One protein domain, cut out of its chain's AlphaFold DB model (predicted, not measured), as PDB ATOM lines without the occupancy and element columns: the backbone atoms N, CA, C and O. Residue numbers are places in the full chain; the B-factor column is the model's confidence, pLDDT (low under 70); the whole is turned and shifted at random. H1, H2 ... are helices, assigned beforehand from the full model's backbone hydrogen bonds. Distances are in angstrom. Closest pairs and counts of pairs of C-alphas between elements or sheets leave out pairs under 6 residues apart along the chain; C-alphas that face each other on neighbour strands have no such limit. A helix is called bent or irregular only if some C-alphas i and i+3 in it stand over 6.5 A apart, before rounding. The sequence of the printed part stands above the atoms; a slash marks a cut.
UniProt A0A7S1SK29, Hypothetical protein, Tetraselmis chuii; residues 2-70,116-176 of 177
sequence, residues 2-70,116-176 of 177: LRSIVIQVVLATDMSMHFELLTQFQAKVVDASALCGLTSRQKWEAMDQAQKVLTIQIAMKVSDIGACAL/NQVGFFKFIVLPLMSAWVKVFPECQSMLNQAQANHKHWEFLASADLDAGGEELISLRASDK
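What this domain is: This is residues 2 to 70 and 116 to 176 of the 177 residues of the protein "Hypothetical protein" of Tetraselmis chuii (UniProt A0A7S1SK29). A small, fairly compact body of helices has one very long helix, H7, that folds back along the bent helix H6 and then runs on, so that residues 158 to 176 stick out as a free arm. In the body H2, H4 and H6b pack together in a triangle, H1 covers one side of H4, and H3 sits at the end away from the arm. The printed part has 130 residues, with seven named helices, H1 to H7 in chain order, and no named strand: all helix. The whole is loose, with a radius of gyration of the C-alphas of 20.0 A, and spans 72 by 31 by 23 A, the arm making much of the length.

How they stand to each other: H1, residues 2 to 11, touches residues 53 to 60 alone of H4, residues 49 to 64, closest at the C-alphas of Val 9 and Gln 57, 4.9 A. H2, residues 15 to 30, touches residues 51 to 58 alone of H4 at a steep tilt of 50 degrees, opposite ways, closest at the C-alphas of Val 29 and Gln 51, 6.6 A. H3, residues 40 to 46, is close to H4 but not clearly touching, with the C-alphas of Trp 44 and Lys 52 7.1 A apart. H5, residues 66 to 69, touches residues 142 to 149 alone of H7, residues 137 to 174, with the C-alphas of Ala 69 and Ala 146 4.4 A apart. By its hydrogen bonds H6, residues 116 to 135, was assigned as one helix, but it is bent, with C-alphas 123 and 126 6.9 A apart; its arms H6a and H6b stand at 36 degrees, only just a steep tilt. H6b touches H2 at a shallow tilt of 31 degrees, closest at the C-alphas of Val 30 and Val 135, 6.1 A. H6b and H7 form a helical hairpin at 12 degrees, closest at the C-alphas of Val 133 and Cys 139, 5.7 A. Every O i to N i+4 pair is within hydrogen-bond range in H1, H3, H4 and H6a; the counts are 10 of 12 in H2, 5 of 6 in H6b and 30 of 34 in H7, and H5 is too short for such a pair.

Where its parts are: H1 begins at C-alpha 2, (155.765, 94.798, 86.660). H2 is 20.5 A long, irregular with C-alphas 16 and 19 7.7 A apart, and has a kink of 30 degrees near residue 24. H4 is 22.7 A long. H6a is residues 116 to 123 and H6b residues 126 to 135. H7 is 56.6 A long, irregular with C-alphas 138 and 141 7.7 A apart, and ends at C-alpha 174, (89.704, 92.478, 101.571).

The domain as a whole: The two C-alphas farthest apart, those of Glu 45 and Lys 176, are 73.1 A apart. Residues 71 to 115 are not printed, and C-alphas 70 and 116 are 18.3 A apart across the cut. Of the links that are printed whole, no link is long. Residues 161 to 176 have pLDDT under 70.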
ATOM      1  N   LEU A   2     156.930  95.654  86.344       91.94
ATOM      2  CA  LEU A   2     155.765  94.798  86.660       91.94
ATOM      3  C   LEU A   2     154.964  95.235  87.903       91.94
ATOM      4  O   LEU A   2     153.762  95.447  87.802       91.94
ATOM      5  N   ARG A   3     155.626  95.445  89.051       96.06
ATOM      6  CA  ARG A   3     154.973  95.896  90.298       96.06
ATOM      7  C   ARG A   3     154.096  97.139  90.098       96.06
ATOM      8  O   ARG A   3     153.001  97.193  90.636       96.06
ATOM      9  N   SER A   4     154.571  98.123  89.333       94.19
ATOM     10  CA  SER A   4     153.816  99.359  89.079       94.19
ATOM     11  C   SER A   4     152.544  99.086  88.284       94.19
ATOM     12  O   SER A   4     151.500  99.641  88.604       94.19
ATOM     13  N   ILE A   5     152.625  98.221  87.270       93.75
ATOM     14  CA  ILE A   5     151.467  97.834  86.458       93.75
ATOM     15  C   ILE A   5     150.452  97.087  87.323       93.75
ATOM     16  O   ILE A   5     149.279  97.432  87.307       93.75
ATOM     17  N   VAL A   6     150.901  96.129  88.139       96.38
ATOM     18  CA  VAL A   6     150.016  95.378  89.047       96.38
ATOM     19  C   VAL A   6     149.279  96.317  90.000       96.38
ATOM     20  O   VAL A   6     148.065  96.204  90.130       96.38
ATOM     21  N   ILE A   7     149.976  97.280  90.612       96.50
ATOM     22  CA  ILE A   7     149.340  98.276  91.489       96.50
ATOM     23  C   ILE A   7     148.257  99.052  90.730       96.50
ATOM     24  O   ILE A   7     147.142  99.180  91.221       96.50
ATOM     25  N   GLN A   8     148.557  99.531  89.521       94.94
ATOM     26  CA  GLN A   8     147.602 100.301  88.719       94.94
ATOM     27  C   GLN A   8     146.388  99.480  88.280       94.94
ATOM     28  O   GLN A   8     145.292 100.024  88.182       94.94
ATOM     29  N   VAL A   9     146.571  98.190  88.010       95.88
ATOM     30  CA  VAL A   9     145.491  97.285  87.603       95.88
ATOM     31  C   VAL A   9     144.599  96.916  88.786       95.88
ATOM     32  O   VAL A   9     143.385  96.916  88.632       95.88
ATOM     33  N   VAL A  10     145.178  96.671  89.965       96.94
ATOM     34  CA  VAL A  10     144.405  96.416  91.192       96.94
ATOM     35  C   VAL A  10     143.613  97.654  91.601       96.94
ATOM     36  O   VAL A  10     142.428  97.546  91.868       96.94
ATOM     37  N   LEU A  11     144.220  98.845  91.598       96.19
ATOM     38  CA  LEU A  11     143.484 100.080  91.905       96.19
ATOM     39  C   LEU A  11     142.362 100.339  90.896       96.19
ATOM     40  O   LEU A  11     141.291 100.806  91.262       96.19
ATOM     41  N   ALA A  12     142.584  99.973  89.633       95.94
ATOM     42  CA  ALA A  12     141.575 100.103  88.600       95.94
ATOM     43  C   ALA A  12     140.374  99.171  88.780       95.94
ATOM     44  O   ALA A  12     139.403  99.382  88.060       95.94
ATOM     45  N   THR A  13     140.370  98.175  89.680       95.62
ATOM     46  CA  THR A  13     139.163  97.362  89.926       95.62
ATOM     47  C   THR A  13     138.104  98.122  90.717       95.62
ATOM     48  O   THR A  13     136.923  97.849  90.521       95.62
ATOM     49  N   ASP A  14     138.478  99.169  91.461       96.50
ATOM     50  CA  ASP A  14     137.535 100.017  92.195       96.50
ATOM     51  C   ASP A  14     136.424 100.560  91.275       96.50
ATOM     52  O   ASP A  14     136.662 101.128  90.199       96.50
ATOM     53  N   MET A  15     135.175 100.354  91.688       95.06
ATOM     54  CA  MET A  15     133.993 100.810  90.966       95.06
ATOM     55  C   MET A  15     133.849 102.334  90.960       95.06
ATOM     56  O   MET A  15     133.234 102.862  90.033       95.06
ATOM     57  N   SER A  16     134.479 103.052  91.896       95.75
ATOM     58  CA  SER A  16     134.533 104.522  91.886       95.75
ATOM     59  C   SER A  16     135.213 105.073  90.623       95.75
ATOM     60  O   SER A  16     134.798 106.098  90.086       95.75
ATOM     61  N   MET A  17     136.193 104.338  90.083       95.06
ATOM     62  CA  MET A  17     136.948 104.704  88.880       95.06
ATOM     63  C   MET A  17     136.297 104.213  87.577       95.06
ATOM     64  O   MET A  17     136.829 104.454  86.492       95.06
ATOM     65  N   HIS A  18     135.172 103.489  87.648       97.50
ATOM     66  CA  HIS A  18     134.611 102.768  86.501       97.50
ATOM     67  C   HIS A  18     134.307 103.674  85.307       97.50
ATOM     68  O   HIS A  18     134.776 103.405  84.200       97.50
ATOM     69  N   PHE A  19     133.549 104.749  85.528       97.75
ATOM     70  CA  PHE A  19     133.149 105.647  84.446       97.75
ATOM     71  C   PHE A  19     134.337 106.417  83.875       97.75
ATOM     72  O   PHE A  19     134.455 106.527  82.660       97.75
ATOM     73  N   GLU A  20     135.250 106.879  84.731       97.81
ATOM     74  CA  GLU A  20     136.448 107.589  84.290       97.81
ATOM     75  C   GLU A  20     137.304 106.711  83.367       97.81
ATOM     76  O   GLU A  20     137.634 107.116  82.250       97.81
ATOM     77  N   LEU A  21     137.618 105.485  83.796       97.94
ATOM     78  CA  LEU A  21     138.429 104.557  83.008       97.94
ATOM     79  C   LEU A  21     137.728 104.154  81.708       97.94
ATOM     80  O   LEU A  21     138.375 104.113  80.661       97.94
ATOM     81  N   LEU A  22     136.416 103.899  81.744       98.38
ATOM     82  CA  LEU A  22     135.643 103.558  80.550       98.38
ATOM     83  C   LEU A  22     135.627 104.711  79.536       98.38
ATOM     84  O   LEU A  22     135.875 104.480  78.354       98.38
ATOM     85  N   THR A  23     135.397 105.948  79.982       98.31
ATOM     86  CA  THR A  23     135.435 107.134  79.114       98.31
ATOM     87  C   THR A  23     136.824 107.338  78.516       98.31
ATOM     88  O   THR A  23     136.948 107.579  77.314       98.31
ATOM     89  N   GLN A  24     137.885 107.189  79.315       98.00
ATOM     90  CA  GLN A  24     139.252 107.268  78.800       98.00
ATOM     91  C   GLN A  24     139.535 106.175  77.768       98.00
ATOM     92  O   GLN A  24     140.170 106.451  76.751       98.00
ATOM     93  N   PHE A  25     139.069 104.949  78.004       98.25
ATOM     94  CA  PHE A  25     139.262 103.832  77.084       98.25
ATOM     95  C   PHE A  25     138.520 104.046  75.766       98.25
ATOM     96  O   PHE A  25     139.092 103.822  74.699       98.25
ATOM     97  N   GLN A  26     137.284 104.545  75.827       97.75
ATOM     98  CA  GLN A  26     136.523 104.910  74.637       97.75
ATOM     99  C   GLN A  26     137.278 105.950  73.803       97.75
ATOM    100  O   GLN A  26     137.628 105.678  72.657       97.75
ATOM    101  N   ALA A  27     137.651 107.074  74.415       97.25
ATOM    102  CA  ALA A  27     138.311 108.170  73.711       97.25
ATOM    103  C   ALA A  27     139.706 107.807  73.170       97.25
ATOM    104  O   ALA A  27     140.076 108.221  72.075       97.25
ATOM    105  N   LYS A  28     140.509 107.063  73.945       96.62
ATOM    106  CA  LYS A  28     141.922 106.810  73.619       96.62
ATOM    107  C   LYS A  28     142.161 105.523  72.838       96.62
ATOM    108  O   LYS A  28     143.228 105.398  72.245       96.62
ATOM    109  N   VAL A  29     141.240 104.558  72.877       96.31
ATOM    110  CA  VAL A  29     141.441 103.229  72.275       96.31
ATOM    111  C   VAL A  29     140.319 102.869  71.309       96.31
ATOM    112  O   VAL A  29     140.604 102.486  70.178       96.31
ATOM    113  N   VAL A  30     139.056 102.993  71.720       95.12
ATOM    114  CA  VAL A  30     137.916 102.583  70.879       95.12
ATOM    115  C   VAL A  30     137.746 103.514  69.679       95.12
ATOM    116  O   VAL A  30     137.641 103.038  68.552       95.12
ATOM    117  N   ASP A  31     137.756 104.824  69.922       94.25
ATOM    118  CA  ASP A  31     137.482 105.856  68.916       94.25
ATOM    119  C   ASP A  31     138.768 106.396  68.260       94.25
ATOM    120  O   ASP A  31     138.741 107.338  67.465       94.25
ATOM    121  N   ALA A  32     139.920 105.791  68.570       92.94
ATOM    122  CA  ALA A  32     141.196 106.157  67.977       92.94
ATOM    123  C   ALA A  32     141.223 105.778  66.488       92.94
ATOM    124  O   ALA A  32     141.320 104.604  66.127       92.94
ATOM    125  N   SER A  33     141.206 106.784  65.610       89.38
ATOM    126  CA  SER A  33     141.224 106.599  64.150       89.38
ATOM    127  C   SER A  33     142.408 105.758  63.665       89.38
ATOM    128  O   SER A  33     142.246 104.937  62.766       89.38
ATOM    129  N   ALA A  34     143.571 105.894  64.312       89.44
ATOM    130  CA  ALA A  34     144.776 105.115  64.027       89.44
ATOM    131  C   ALA A  34     144.614 103.601  64.270       89.44
ATOM    132  O   ALA A  34     145.390 102.813  63.739       89.44
ATOM    133  N   LEU A  35     143.620 103.191  65.065       88.31
ATOM    134  CA  LEU A  35     143.329 101.791  65.388       88.31
ATOM    135  C   LEU A  35     142.135 101.235  64.590       88.31
ATOM    136  O   LEU A  35     141.802 100.052  64.709       88.31
ATOM    137  N   CYS A  36     141.475 102.072  63.785       88.56
ATOM    138  CA  CYS A  36     140.289 101.700  63.023       88.56
ATOM    139  C   CYS A  36     140.627 100.685  61.916       88.56
ATOM    140  O   CYS A  36     141.639 100.804  61.233       88.56
ATOM    141  N   GLY A  37     139.779  99.666  61.746       87.25
ATOM    142  CA  GLY A  37     139.953  98.621  60.725       87.25
ATOM    143  C   GLY A  37     141.086  97.619  60.989       87.25
ATOM    144  O   GLY A  37     141.235  96.666  60.229       87.25
ATOM    145  N   LEU A  38     141.861  97.794  62.064       91.69
ATOM    146  CA  LEU A  38     142.917  96.866  62.456       91.69
ATOM    147  C   LEU A  38     142.355  95.639  63.186       91.69
ATOM    148  O   LEU A  38     141.362  95.720  63.916       91.69
ATOM    149  N   THR A  39     143.043  94.506  63.047       94.00
ATOM    150  CA  THR A  39     142.796  93.320  63.884       94.00
ATOM    151  C   THR A  39     143.187  93.585  65.341       94.00
ATOM    152  O   THR A  39     144.016  94.454  65.621       94.00
ATOM    153  N   SER A  40     142.658  92.805  66.286       92.94
ATOM    154  CA  SER A  40     142.957  92.934  67.722       92.94
ATOM    155  C   SER A  40     144.462  92.925  68.029       92.94
ATOM    156  O   SER A  40     144.950  93.732  68.822       92.94
ATOM    157  N   ARG A  41     145.227  92.069  67.336       93.81
ATOM    158  CA  ARG A  41     146.691  92.008  67.463       93.81
ATOM    159  C   ARG A  41     147.376  93.277  66.955       93.81
ATOM    160  O   ARG A  41     148.227  93.823  67.647       93.81
ATOM    161  N   GLN A  42     146.988  93.755  65.776       94.56
ATOM    162  CA  GLN A  42     147.555  94.974  65.195       94.56
ATOM    163  C   GLN A  42     147.228  96.205  66.045       94.56
ATOM    164  O   GLN A  42     148.102  97.046  66.243       94.56
ATOM    165  N   LYS A  43     146.012  96.286  66.608       94.31
ATOM    166  CA  LYS A  43     145.660  97.341  67.569       94.31
ATOM    167  C   LYS A  43     146.610  97.319  68.760       94.31
ATOM    168  O   LYS A  43     147.188  98.346  69.088       94.31
ATOM    169  N   TRP A  44     146.809  96.152  69.376       94.69
ATOM    170  CA  TRP A  44     147.724  96.009  70.509       94.69
ATOM    171  C   TRP A  44     149.158  96.425  70.168       94.69
ATOM    172  O   TRP A  44     149.799  97.125  70.949       94.69
ATOM    173  N   GLU A  45     149.674  96.021  69.009       95.69
ATOM    174  CA  GLU A  45     151.026  96.383  68.571       95.69
ATOM    175  C   GLU A  45     151.164  97.898  68.341       95.69
ATOM    176  O   GLU A  45     152.169  98.476  68.759       95.69
ATOM    177  N   ALA A  46     150.133  98.543  67.784       95.31
ATOM    178  CA  ALA A  46     150.089  99.982  67.520       95.31
ATOM    179  C   ALA A  46     149.848 100.857  68.766       95.31
ATOM    180  O   ALA A  46     150.134 102.053  68.726       95.31
ATOM    181  N   MET A  47     149.336 100.294  69.866       96.38
ATOM    182  CA  MET A  47     149.100 101.045  71.102       96.38
ATOM    183  C   MET A  47     150.406 101.495  71.767       96.38
ATOM    184  O   MET A  47     151.352 100.710  71.946       96.38
ATOM    185  N   ASP A  48     150.412 102.739  72.237       96.25
ATOM    186  CA  ASP A  48     151.448 103.245  73.129       96.25
ATOM    187  C   ASP A  48     151.379 102.582  74.522       96.25
ATOM    188  O   ASP A  48     150.483 101.793  74.846       96.25
ATOM    189  N   GLN A  49     152.362 102.881  75.373       94.81
ATOM    190  CA  GLN A  49     152.444 102.267  76.698       94.81
ATOM    191  C   GLN A  49     151.259 102.639  77.605       94.81
ATOM    192  O   GLN A  49     150.829 101.808  78.408       94.81
ATOM    193  N   ALA A  50     150.725 103.856  77.496       95.44
ATOM    194  CA  ALA A  50     149.601 104.308  78.311       95.44
ATOM    195  C   ALA A  50     148.291 103.640  77.863       95.44
ATOM    196  O   ALA A  50     147.528 103.165  78.703       95.44
ATOM    197  N   GLN A  51     148.066 103.523  76.553       96.81
ATOM    198  CA  GLN A  51     146.948 102.793  75.959       96.81
ATOM    199  C   GLN A  51     146.989 101.308  76.333       96.81
ATOM    200  O   GLN A  51     145.954 100.746  76.692       96.81
ATOM    201  N   LYS A  52     148.170 100.672  76.327       96.56
ATOM    202  CA  LYS A  52     148.335  99.274  76.765       96.56
ATOM    203  C   LYS A  52     147.972  99.081  78.231       96.56
ATOM    204  O   LYS A  52     147.231  98.156  78.556       96.56
ATOM    205  N   VAL A  53     148.458  99.954  79.113       97.19
ATOM    206  CA  VAL A  53     148.128  99.897  80.546       97.19
ATOM    207  C   VAL A  53     146.629 100.097  80.769       97.19
ATOM    208  O   VAL A  53     146.016  99.278  81.449       97.19
ATOM    209  N   LEU A  54     146.025 101.110  80.141       97.94
ATOM    210  CA  LEU A  54     144.583 101.359  80.216       97.94
ATOM    211  C   LEU A  54     143.771 100.166  79.692       97.94
ATOM    212  O   LEU A  54     142.781  99.767  80.299       97.94
ATOM    213  N   THR A  55     144.217  99.546  78.602       97.88
ATOM    214  CA  THR A  55     143.573  98.352  78.041       97.88
ATOM    215  C   THR A  55     143.629  97.176  79.017       97.88
ATOM    216  O   THR A  55     142.622  96.497  79.195       97.88
ATOM    217  N   ILE A  56     144.756  96.959  79.704       97.69
ATOM    218  CA  ILE A  56     144.869  95.920  80.744       97.69
ATOM    219  C   ILE A  56     143.979  96.247  81.954       97.69
ATOM    220  O   ILE A  56     143.351  95.345  82.505       97.69
ATOM    221  N   GLN A  57     143.889  97.515  82.365       98.12
ATOM    222  CA  GLN A  57     142.977  97.940  83.434       98.12
ATOM    223  C   GLN A  57     141.522  97.607  83.080       98.12
ATOM    224  O   GLN A  57     140.820  96.995  83.881       98.12
ATOM    225  N   ILE A  58     141.087  97.928  81.860       98.38
ATOM    226  CA  ILE A  58     139.741  97.589  81.381       98.38
ATOM    227  C   ILE A  58     139.548  96.078  81.272       98.38
ATOM    228  O   ILE A  58     138.502  95.586  81.687       98.38
ATOM    229  N   ALA A  59     140.547  95.333  80.792       98.06
ATOM    230  CA  ALA A  59     140.497  93.873  80.760       98.06
ATOM    231  C   ALA A  59     140.249  93.293  82.163       98.06
ATOM    232  O   ALA A  59     139.418  92.398  82.332       98.06
ATOM    233  N   MET A  60     140.917  93.842  83.183       98.00
ATOM    234  CA  MET A  60     140.707  93.437  84.572       98.00
ATOM    235  C   MET A  60     139.288  93.763  85.045       98.00
ATOM    236  O   MET A  60     138.645  92.902  85.631       98.00
ATOM    237  N   LYS A  61     138.752  94.951  84.730       97.31
ATOM    238  CA  LYS A  61     137.366  95.304  85.087       97.31
ATOM    239  C   LYS A  61     136.335  94.411  84.400       97.31
ATOM    240  O   LYS A  61     135.372  94.006  85.037       97.31
ATOM    241  N   VAL A  62     136.533  94.085  83.121       97.94
ATOM    242  CA  VAL A  62     135.685  93.122  82.395       97.94
ATOM    243  C   VAL A  62     135.727  91.755  83.078       97.94
ATOM    244  O   VAL A  62     134.686  91.122  83.228       97.94
ATOM    245  N   SER A  63     136.910  91.324  83.524       97.31
ATOM    246  CA  SER A  63     137.084  90.053  84.237       97.31
ATOM    247  C   SER A  63     136.379  90.055  85.597       97.31
ATOM    248  O   SER A  63     135.718  89.078  85.937       97.31
ATOM    249  N   ASP A  64     136.471  91.158  86.342       97.19
ATOM    250  CA  ASP A  64     135.887  91.326  87.679       97.19
ATOM    251  C   ASP A  64     134.353  91.201  87.668       97.19
ATOM    252  O   ASP A  64     133.762  90.551  88.527       97.19
ATOM    253  N   ILE A  65     133.697  91.716  86.619       96.69
ATOM    254  CA  ILE A  65     132.246  91.557  86.406       96.69
ATOM    255  C   ILE A  65     131.894  90.417  85.434       96.69
ATOM    256  O   ILE A  65     130.777  90.349  84.915       96.69
ATOM    257  N   GLY A  66     132.829  89.496  85.179       96.94
ATOM    258  CA  GLY A  66     132.674  88.419  84.196       96.94
ATOM    259  C   GLY A  66     131.502  87.475  84.487       96.94
ATOM    260  O   GLY A  66     130.922  86.907  83.561       96.94
ATOM    261  N   ALA A  67     131.075  87.378  85.753       97.56
ATOM    262  CA  ALA A  67     129.894  86.614  86.160       97.56
ATOM    263  C   ALA A  67     128.605  87.056  85.441       97.56
ATOM    264  O   ALA A  67     127.679  86.259  85.282       97.56
ATOM    265  N   CYS A  68     128.536  88.301  84.964       98.06
ATOM    266  CA  CYS A  68     127.405  88.813  84.190       98.06
ATOM    267  C   CYS A  68     127.288  88.204  82.788       98.06
ATOM    268  O   CYS A  68     126.214  88.264  82.192       98.06
ATOM    269  N   ALA A  69     128.362  87.603  82.273       98.06
ATOM    270  CA  ALA A  69     128.417  86.957  80.965       98.06
ATOM    271  C   ALA A  69     128.510  85.421  81.049       98.06
ATOM    272  O   ALA A  69     128.834  84.770  80.059       98.06
ATOM    273  N   LEU A  70     128.232  84.830  82.215       98.25
ATOM    274  CA  LEU A  70     128.107  83.379  82.365       98.25
ATOM    275  C   LEU A  70     126.720  82.885  81.915       98.25
ATOM    276  O   LEU A  70     125.779  83.685  81.855       98.25
ATOM    277  N   ASN A 116     117.008  96.224  90.177       95.94
ATOM    278  CA  ASN A 116     118.397  96.506  90.542       95.94
ATOM    279  C   ASN A 116     119.366  95.893  89.519       95.94
ATOM    280  O   ASN A 116     120.290  96.574  89.073       95.94
ATOM    281  N   GLN A 117     119.114  94.654  89.085       97.75
ATOM    282  CA  GLN A 117     119.925  93.985  88.061       97.75
ATOM    283  C   GLN A 117     119.789  94.639  86.687       97.75
ATOM    284  O   GLN A 117     120.804  94.916  86.050       97.75
ATOM    285  N   VAL A 118     118.574  94.984  86.247       98.06
ATOM    286  CA  VAL A 118     118.361  95.743  85.000       98.06
ATOM    287  C   VAL A 118     119.169  97.044  85.013       98.06
ATOM    288  O   VAL A 118     119.884  97.346  84.058       98.06
ATOM    289  N   GLY A 119     119.127  97.793  86.121       97.50
ATOM    290  CA  GLY A 119     119.942  98.996  86.293       97.50
ATOM    291  C   GLY A 119     121.443  98.709  86.196       97.50
ATOM    292  O   GLY A 119     122.150  99.371  85.434       97.50
ATOM    293  N   PHE A 120     121.930  97.700  86.917       98.00
ATOM    294  CA  PHE A 120     123.344  97.326  86.910       98.00
ATOM    295  C   PHE A 120     123.841  96.944  85.509       98.00
ATOM    296  O   PHE A 120     124.860  97.459  85.043       98.00
ATOM    297  N   PHE A 121     123.091  96.116  84.782       98.62
ATOM    298  CA  PHE A 121     123.444  95.747  83.415       98.62
ATOM    299  C   PHE A 121     123.440  96.952  82.475       98.62
ATOM    300  O   PHE A 121     124.402  97.152  81.728       98.62
ATOM    301  N   LYS A 122     122.392  97.775  82.534       98.19
ATOM    302  CA  LYS A 122     122.228  98.944  81.666       98.19
ATOM    303  C   LYS A 122     123.340  99.975  81.841       98.19
ATOM    304  O   LYS A 122     123.807 100.529  80.848       98.19
ATOM    305  N   PHE A 123     123.739 100.253  83.081       97.81
ATOM    306  CA  PHE A 123     124.649 101.361  83.378       97.81
ATOM    307  C   PHE A 123     126.108 100.942  83.566       97.81
ATOM    308  O   PHE A 123     126.985 101.776  83.357       97.81
ATOM    309  N   ILE A 124     126.383  99.683  83.922       98.31
ATOM    310  CA  ILE A 124     127.741  99.199  84.221       98.31
ATOM    311  C   ILE A 124     128.180  98.125  83.221       98.31
ATOM    312  O   ILE A 124     129.156  98.307  82.494       98.31
ATOM    313  N   VAL A 125     127.456  97.005  83.161       98.50
ATOM    314  CA  VAL A 125     127.926  95.802  82.450       98.50
ATOM    315  C   VAL A 125     127.956  96.011  80.937       98.50
ATOM    316  O   VAL A 125     128.994  95.828  80.298       98.50
ATOM    317  N   LEU A 126     126.818  96.391  80.351       98.56
ATOM    318  CA  LEU A 126     126.666  96.469  78.901       98.56
ATOM    319  C   LEU A 126     127.532  97.574  78.280       98.56
ATOM    320  O   LEU A 126     128.151  97.286  77.253       98.56
ATOM    321  N   PRO A 127     127.662  98.788  78.858       98.62
ATOM    322  CA  PRO A 127     128.587  99.797  78.339       98.62
ATOM    323  C   PRO A 127     130.046  99.329  78.334       98.62
ATOM    324  O   PRO A 127     130.734  99.500  77.323       98.62
ATOM    325  N   LEU A 128     130.504  98.688  79.418       98.62
ATOM    326  CA  LEU A 128     131.875  98.184  79.529       98.62
ATOM    327  C   LEU A 128     132.150  97.076  78.504       98.62
ATOM    328  O   LEU A 128     133.100  97.173  77.726       98.62
ATOM    329  N   MET A 129     131.299  96.047  78.461       98.50
ATOM    330  CA  MET A 129     131.472  94.923  77.534       98.50
ATOM    331  C   MET A 129     131.323  95.358  76.072       98.50
ATOM    332  O   MET A 129     132.068  94.884  75.219       98.50
ATOM    333  N   SER A 130     130.429  96.308  75.776       98.31
ATOM    334  CA  SER A 130     130.281  96.869  74.424       98.31
ATOM    335  C   SER A 130     131.529  97.623  73.969       98.31
ATOM    336  O   SER A 130     131.936  97.491  72.816       98.31
ATOM    337  N   ALA A 131     132.162  98.402  74.851       97.94
ATOM    338  CA  ALA A 131     133.432  99.052  74.535       97.94
ATOM    339  C   ALA A 131     134.549  98.019  74.320       97.94
ATOM    340  O   ALA A 131     135.329  98.143  73.377       97.94
ATOM    341  N   TRP A 132     134.589  96.975  75.152       98.06
ATOM    342  CA  TRP A 132     135.578  95.904  75.051       98.06
ATOM    343  C   TRP A 132     135.516  95.165  73.709       98.06
ATOM    344  O   TRP A 132     136.534  95.066  73.023       98.06
ATOM    345  N   VAL A 133     134.333  94.713  73.275       97.31
ATOM    346  CA  VAL A 133     134.204  93.932  72.027       97.31
ATOM    347  C   VAL A 133     134.472  94.750  70.760       97.31
ATOM    348  O   VAL A 133     134.854  94.187  69.740       97.31
ATOM    349  N   LYS A 134     134.347  96.085  70.806       95.50
ATOM    350  CA  LYS A 134     134.781  96.952  69.693       95.50
ATOM    351  C   LYS A 134     136.297  96.893  69.478       95.50
ATOM    352  O   LYS A 134     136.780  97.055  68.354       95.50
ATOM    353  N   VAL A 135     137.063  96.676  70.549       95.69
ATOM    354  CA  VAL A 135     138.521  96.514  70.475       95.69
ATOM    355  C   VAL A 135     138.887  95.062  70.191       95.69
ATOM    356  O   VAL A 135     139.729  94.849  69.319       95.69
ATOM    357  N   PHE A 136     138.201  94.113  70.839       96.12
ATOM    358  CA  PHE A 136     138.421  92.663  70.761       96.12
ATOM    359  C   PHE A 136     137.153  91.913  70.297       96.12
ATOM    360  O   PHE A 136     136.427  91.352  71.128       96.12
ATOM    361  N   PRO A 137     136.845  91.898  68.985       95.81
ATOM    362  CA  PRO A 137     135.624  91.284  68.449       95.81
ATOM    363  C   PRO A 137     135.509  89.780  68.720       95.81
ATOM    364  O   PRO A 137     134.410  89.228  68.726       95.81
ATOM    365  N   GLU A 138     136.623  89.105  68.994       96.31
ATOM    366  CA  GLU A 138     136.663  87.691  69.373       96.31
ATOM    367  C   GLU A 138     135.892  87.416  70.676       96.31
ATOM    368  O   GLU A 138     135.426  86.302  70.905       96.31
ATOM    369  N   CYS A 139     135.695  88.440  71.514       97.12
ATOM    370  CA  CYS A 139     134.917  88.365  72.747       97.12
ATOM    371  C   CYS A 139     133.408  88.606  72.543       97.12
ATOM    372  O   CYS A 139     132.688  88.770  73.528       97.12
ATOM    373  N   GLN A 140     132.889  88.638  71.309       98.06
ATOM    374  CA  GLN A 140     131.477  88.955  71.042       98.06
ATOM    375  C   GLN A 140     130.487  88.018  71.759       98.06
ATOM    376  O   GLN A 140     129.414  88.455  72.177       98.06
ATOM    377  N   SER A 141     130.845  86.745  71.951       98.06
ATOM    378  CA  SER A 141     130.016  85.772  72.679       98.06
ATOM    379  C   SER A 141     129.723  86.205  74.121       98.06
ATOM    380  O   SER A 141     128.601  86.030  74.592       98.06
ATOM    381  N   MET A 142     130.690  86.840  74.791       98.12
ATOM    382  CA  MET A 142     130.546  87.381  76.145       98.12
ATOM    383  C   MET A 142     129.473  88.477  76.196       98.12
ATOM    384  O   MET A 142     128.587  88.435  77.049       98.12
ATOM    385  N   LEU A 143     129.506  89.434  75.256       98.62
ATOM    386  CA  LEU A 143     128.493  90.492  75.187       98.62
ATOM    387  C   LEU A 143     127.107  89.916  74.878       98.62
ATOM    388  O   LEU A 143     126.129  90.319  75.503       98.62
ATOM    389  N   ASN A 144     127.022  88.953  73.958       98.69
ATOM    390  CA  ASN A 144     125.754  88.305  73.618       98.69
ATOM    391  C   ASN A 144     125.138  87.606  74.842       98.69
ATOM    392  O   ASN A 144     123.939  87.744  75.088       98.69
ATOM    393  N   GLN A 145     125.950  86.904  75.642       98.75
ATOM    394  CA  GLN A 145     125.477  86.254  76.866       98.75
ATOM    395  C   GLN A 145     125.044  87.276  77.927       98.75
ATOM    396  O   GLN A 145     123.988  87.112  78.537       98.75
ATOM    397  N   ALA A 146     125.795  88.366  78.109       98.62
ATOM    398  CA  ALA A 146     125.402  89.437  79.024       98.62
ATOM    399  C   ALA A 146     124.079  90.104  78.606       98.62
ATOM    400  O   ALA A 146     123.236  90.396  79.453       98.62
ATOM    401  N   GLN A 147     123.848  90.295  77.305       98.69
ATOM    402  CA  GLN A 147     122.570  90.789  76.783       98.69
ATOM    403  C   GLN A 147     121.421  89.799  77.018       98.69
ATOM    404  O   GLN A 147     120.306  90.226  77.315       98.69
ATOM    405  N   ALA A 148     121.669  88.491  76.905       98.69
ATOM    406  CA  ALA A 148     120.674  87.470  77.225       98.69
ATOM    407  C   ALA A 148     120.300  87.487  78.718       98.69
ATOM    408  O   ALA A 148     119.116  87.491  79.049       98.69
ATOM    409  N   ASN A 149     121.292  87.589  79.607       98.56
ATOM    410  CA  ASN A 149     121.061  87.717  81.049       98.56
ATOM    411  C   ASN A 149     120.318  89.021  81.390       98.56
ATOM    412  O   ASN A 149     119.391  89.001  82.194       98.56
ATOM    413  N   HIS A 150     120.648  90.140  80.734       98.56
ATOM    414  CA  HIS A 150     119.911  91.398  80.896       98.56
ATOM    415  C   HIS A 150     118.426  91.245  80.540       98.56
ATOM    416  O   HIS A 150     117.572  91.622  81.336       98.56
ATOM    417  N   LYS A 151     118.112  90.624  79.395       98.25
ATOM    418  CA  LYS A 151     116.721  90.356  78.986       98.25
ATOM    419  C   LYS A 151     115.980  89.459  79.975       98.25
ATOM    420  O   LYS A 151     114.793  89.657  80.213       98.25
ATOM    421  N   HIS A 152     116.670  88.479  80.555       97.31
ATOM    422  CA  HIS A 152     116.094  87.640  81.601       97.31
ATOM    423  C   HIS A 152     115.704  88.474  82.830       97.31
ATOM    424  O   HIS A 152     114.595  88.340  83.339       97.31
ATOM    425  N   TRP A 153     116.568  89.397  83.260       97.75
ATOM    426  CA  TRP A 153     116.252  90.316  84.353       97.75
ATOM    427  C   TRP A 153     115.137  91.307  84.018       97.75
ATOM    428  O   TRP A 153     114.323  91.597  84.892       97.75
ATOM    429  N   GLU A 154     115.056  91.794  82.776       97.25
ATOM    430  CA  GLU A 154     113.929  92.619  82.314       97.25
ATOM    431  C   GLU A 154     112.604  91.856  82.433       97.25
ATOM    432  O   GLU A 154     111.633  92.398  82.962       97.25
ATOM    433  N   PHE A 155     112.586  90.582  82.025       95.50
ATOM    434  CA  PHE A 155     111.418  89.714  82.163       95.50
ATOM    435  C   PHE A 155     111.012  89.517  83.633       95.50
ATOM    436  O   PHE A 155     109.847  89.728  83.980       95.50
ATOM    437  N   LEU A 156     111.962  89.189  84.515       93.00
ATOM    438  CA  LEU A 156     111.688  89.037  85.950       93.00
ATOM    439  C   LEU A 156     111.180  90.344  86.577       93.00
ATOM    440  O   LEU A 156     110.208  90.338  87.325       93.00
ATOM    441  N   ALA A 157     111.779  91.481  86.217       92.81
ATOM    442  CA  ALA A 157     111.360  92.786  86.717       92.81
ATOM    443  C   ALA A 157     109.938  93.172  86.273       92.81
ATOM    444  O   ALA A 157     109.247  93.865  87.021       92.81
ATOM    445  N   SER A 158     109.509  92.756  85.074       87.25
ATOM    446  CA  SER A 158     108.121  92.927  84.628       87.25
ATOM    447  C   SER A 158     107.152  91.994  85.353       87.25
ATOM    448  O   SER A 158     106.111  92.456  85.804       87.25
ATOM    449  N   ALA A 159     107.516  90.725  85.558       80.12
ATOM    450  CA  ALA A 159     106.663  89.765  86.257       80.12
ATOM    451  C   ALA A 159     106.418  90.160  87.728       80.12
ATOM    452  O   ALA A 159     105.301  90.031  88.226       80.12
ATOM    453  N   ASP A 160     107.430  90.716  88.405       70.81
ATOM    454  CA  ASP A 160     107.303  91.235  89.775       70.81
ATOM    455  C   ASP A 160     106.294  92.400  89.879       70.81
ATOM    456  O   ASP A 160     105.663  92.591  90.922       70.81
ATOM    457  N   LEU A 161     106.146  93.208  88.820       63.34
ATOM    458  CA  LEU A 161     105.170  94.304  88.780       63.34
ATOM    459  C   LEU A 161     103.740  93.776  88.663       63.34
ATOM    460  O   LEU A 161     102.846  94.313  89.318       63.34
ATOM    461  N   ASP A 162     103.548  92.734  87.859       62.56
ATOM    462  CA  ASP A 162     102.240  92.124  87.645       62.56
ATOM    463  C   ASP A 162     101.780  91.380  88.910       62.56
ATOM    464  O   ASP A 162     100.672  91.615  89.394       62.56
ATOM    465  N   ALA A 163     102.666  90.597  89.537       59.81
ATOM    466  CA  ALA A 163     102.373  89.890  90.787       59.81
ATOM    467  C   ALA A 163     102.096  90.847  91.962       59.81
ATOM    468  O   ALA A 163     101.124  90.673  92.699       59.81
ATOM    469  N   GLY A 164     102.898  91.909  92.116       57.50
ATOM    470  CA  GLY A 164     102.656  92.931  93.140       57.50
ATOM    471  C   GLY A 164     101.377  93.739  92.889       57.50
ATOM    472  O   GLY A 164     100.730  94.188  93.836       57.50
ATOM    473  N   GLY A 165     100.986  93.907  91.621       52.97
ATOM    474  CA  GLY A 165      99.720  94.516  91.220       52.97
ATOM    475  C   GLY A 165      98.510  93.668  91.613       52.97
ATOM    476  O   GLY A 165      97.552  94.202  92.177       52.97
ATOM    477  N   GLU A 166      98.565  92.356  91.385       50.00
ATOM    478  CA  GLU A 166      97.518  91.412  91.797       50.00
ATOM    479  C   GLU A 166      97.386  91.324  93.325       50.00
ATOM    480  O   GLU A 166      96.271  91.359  93.856       50.00
ATOM    481  N   GLU A 167      98.505  91.312  94.054       51.03
ATOM    482  CA  GLU A 167      98.507  91.268  95.519       51.03
ATOM    483  C   GLU A 167      97.900  92.553  96.124       51.03
ATOM    484  O   GLU A 167      97.030  92.478  96.999       51.03
ATOM    485  N   LEU A 168      98.236  93.731  95.576       49.28
ATOM    486  CA  LEU A 168      97.643  95.034  95.932       49.28
ATOM    487  C   LEU A 168      96.145  95.134  95.607       49.28
ATOM    488  O   LEU A 168      95.401  95.798  96.337       49.28
ATOM    489  N   ILE A 169      95.686  94.505  94.521       56.44
ATOM    490  CA  ILE A 169      94.259  94.428  94.179       56.44
ATOM    491  C   ILE A 169      93.526  93.519  95.175       56.44
ATOM    492  O   ILE A 169      92.441  93.884  95.631       56.44
ATOM    493  N   SER A 170      94.124  92.391  95.572       52.50
ATOM    494  CA  SER A 170      93.522  91.470  96.547       52.50
ATOM    495  C   SER A 170      93.428  92.069  97.960       52.50
ATOM    496  O   SER A 170      92.396  91.929  98.619       52.50
ATOM    497  N   LEU A 171      94.444  92.831  98.387       50.69
ATOM    498  CA  LEU A 171      94.461  93.565  99.659       50.69
ATOM    499  C   LEU A 171      93.385  94.666  99.691       50.69
ATOM    500  O   LEU A 171      92.651  94.810 100.663       50.69
ATOM    501  N   ARG A 172      93.195  95.396  98.584       49.44
ATOM    502  CA  ARG A 172      92.119  96.403  98.470       49.44
ATOM    503  C   ARG A 172      90.713  95.803  98.390       49.44
ATOM    504  O   ARG A 172      89.742  96.515  98.645       49.44
ATOM    505  N   ALA A 173      90.591  94.540  97.986       54.88
ATOM    506  CA  ALA A 173      89.321  93.821  97.963       54.88
ATOM    507  C   ALA A 173      88.933  93.276  99.347       54.88
ATOM    508  O   ALA A 173      87.743  93.161  99.632       54.88
ATOM    509  N   SER A 174      89.913  92.991 100.210       53.97
ATOM    510  CA  SER A 174      89.704  92.478 101.571       53.97
ATOM    511  C   SER A 174      89.435  93.578 102.608       53.97
ATOM    512  O   SER A 174      88.696  93.329 103.551       53.97
ATOM    513  N   ASP A 175      89.892  94.814 102.381       52.88
ATOM    514  CA  ASP A 175      89.552  95.991 103.211       52.88
ATOM    515  C   ASP A 175      88.122  96.546 102.978       52.88
ATOM    516  O   ASP A 175      87.728  97.551 103.572       52.88
ATOM    517  N   LYS A 176      87.335  95.936 102.077       51.81
ATOM    518  CA  LYS A 176      85.946  96.337 101.761       51.81
ATOM    519  C   LYS A 176      84.870  95.396 102.331       51.81
ATOM    520  O   LYS A 176      83.705  95.537 101.952       51.81
TER     521      LYS A 176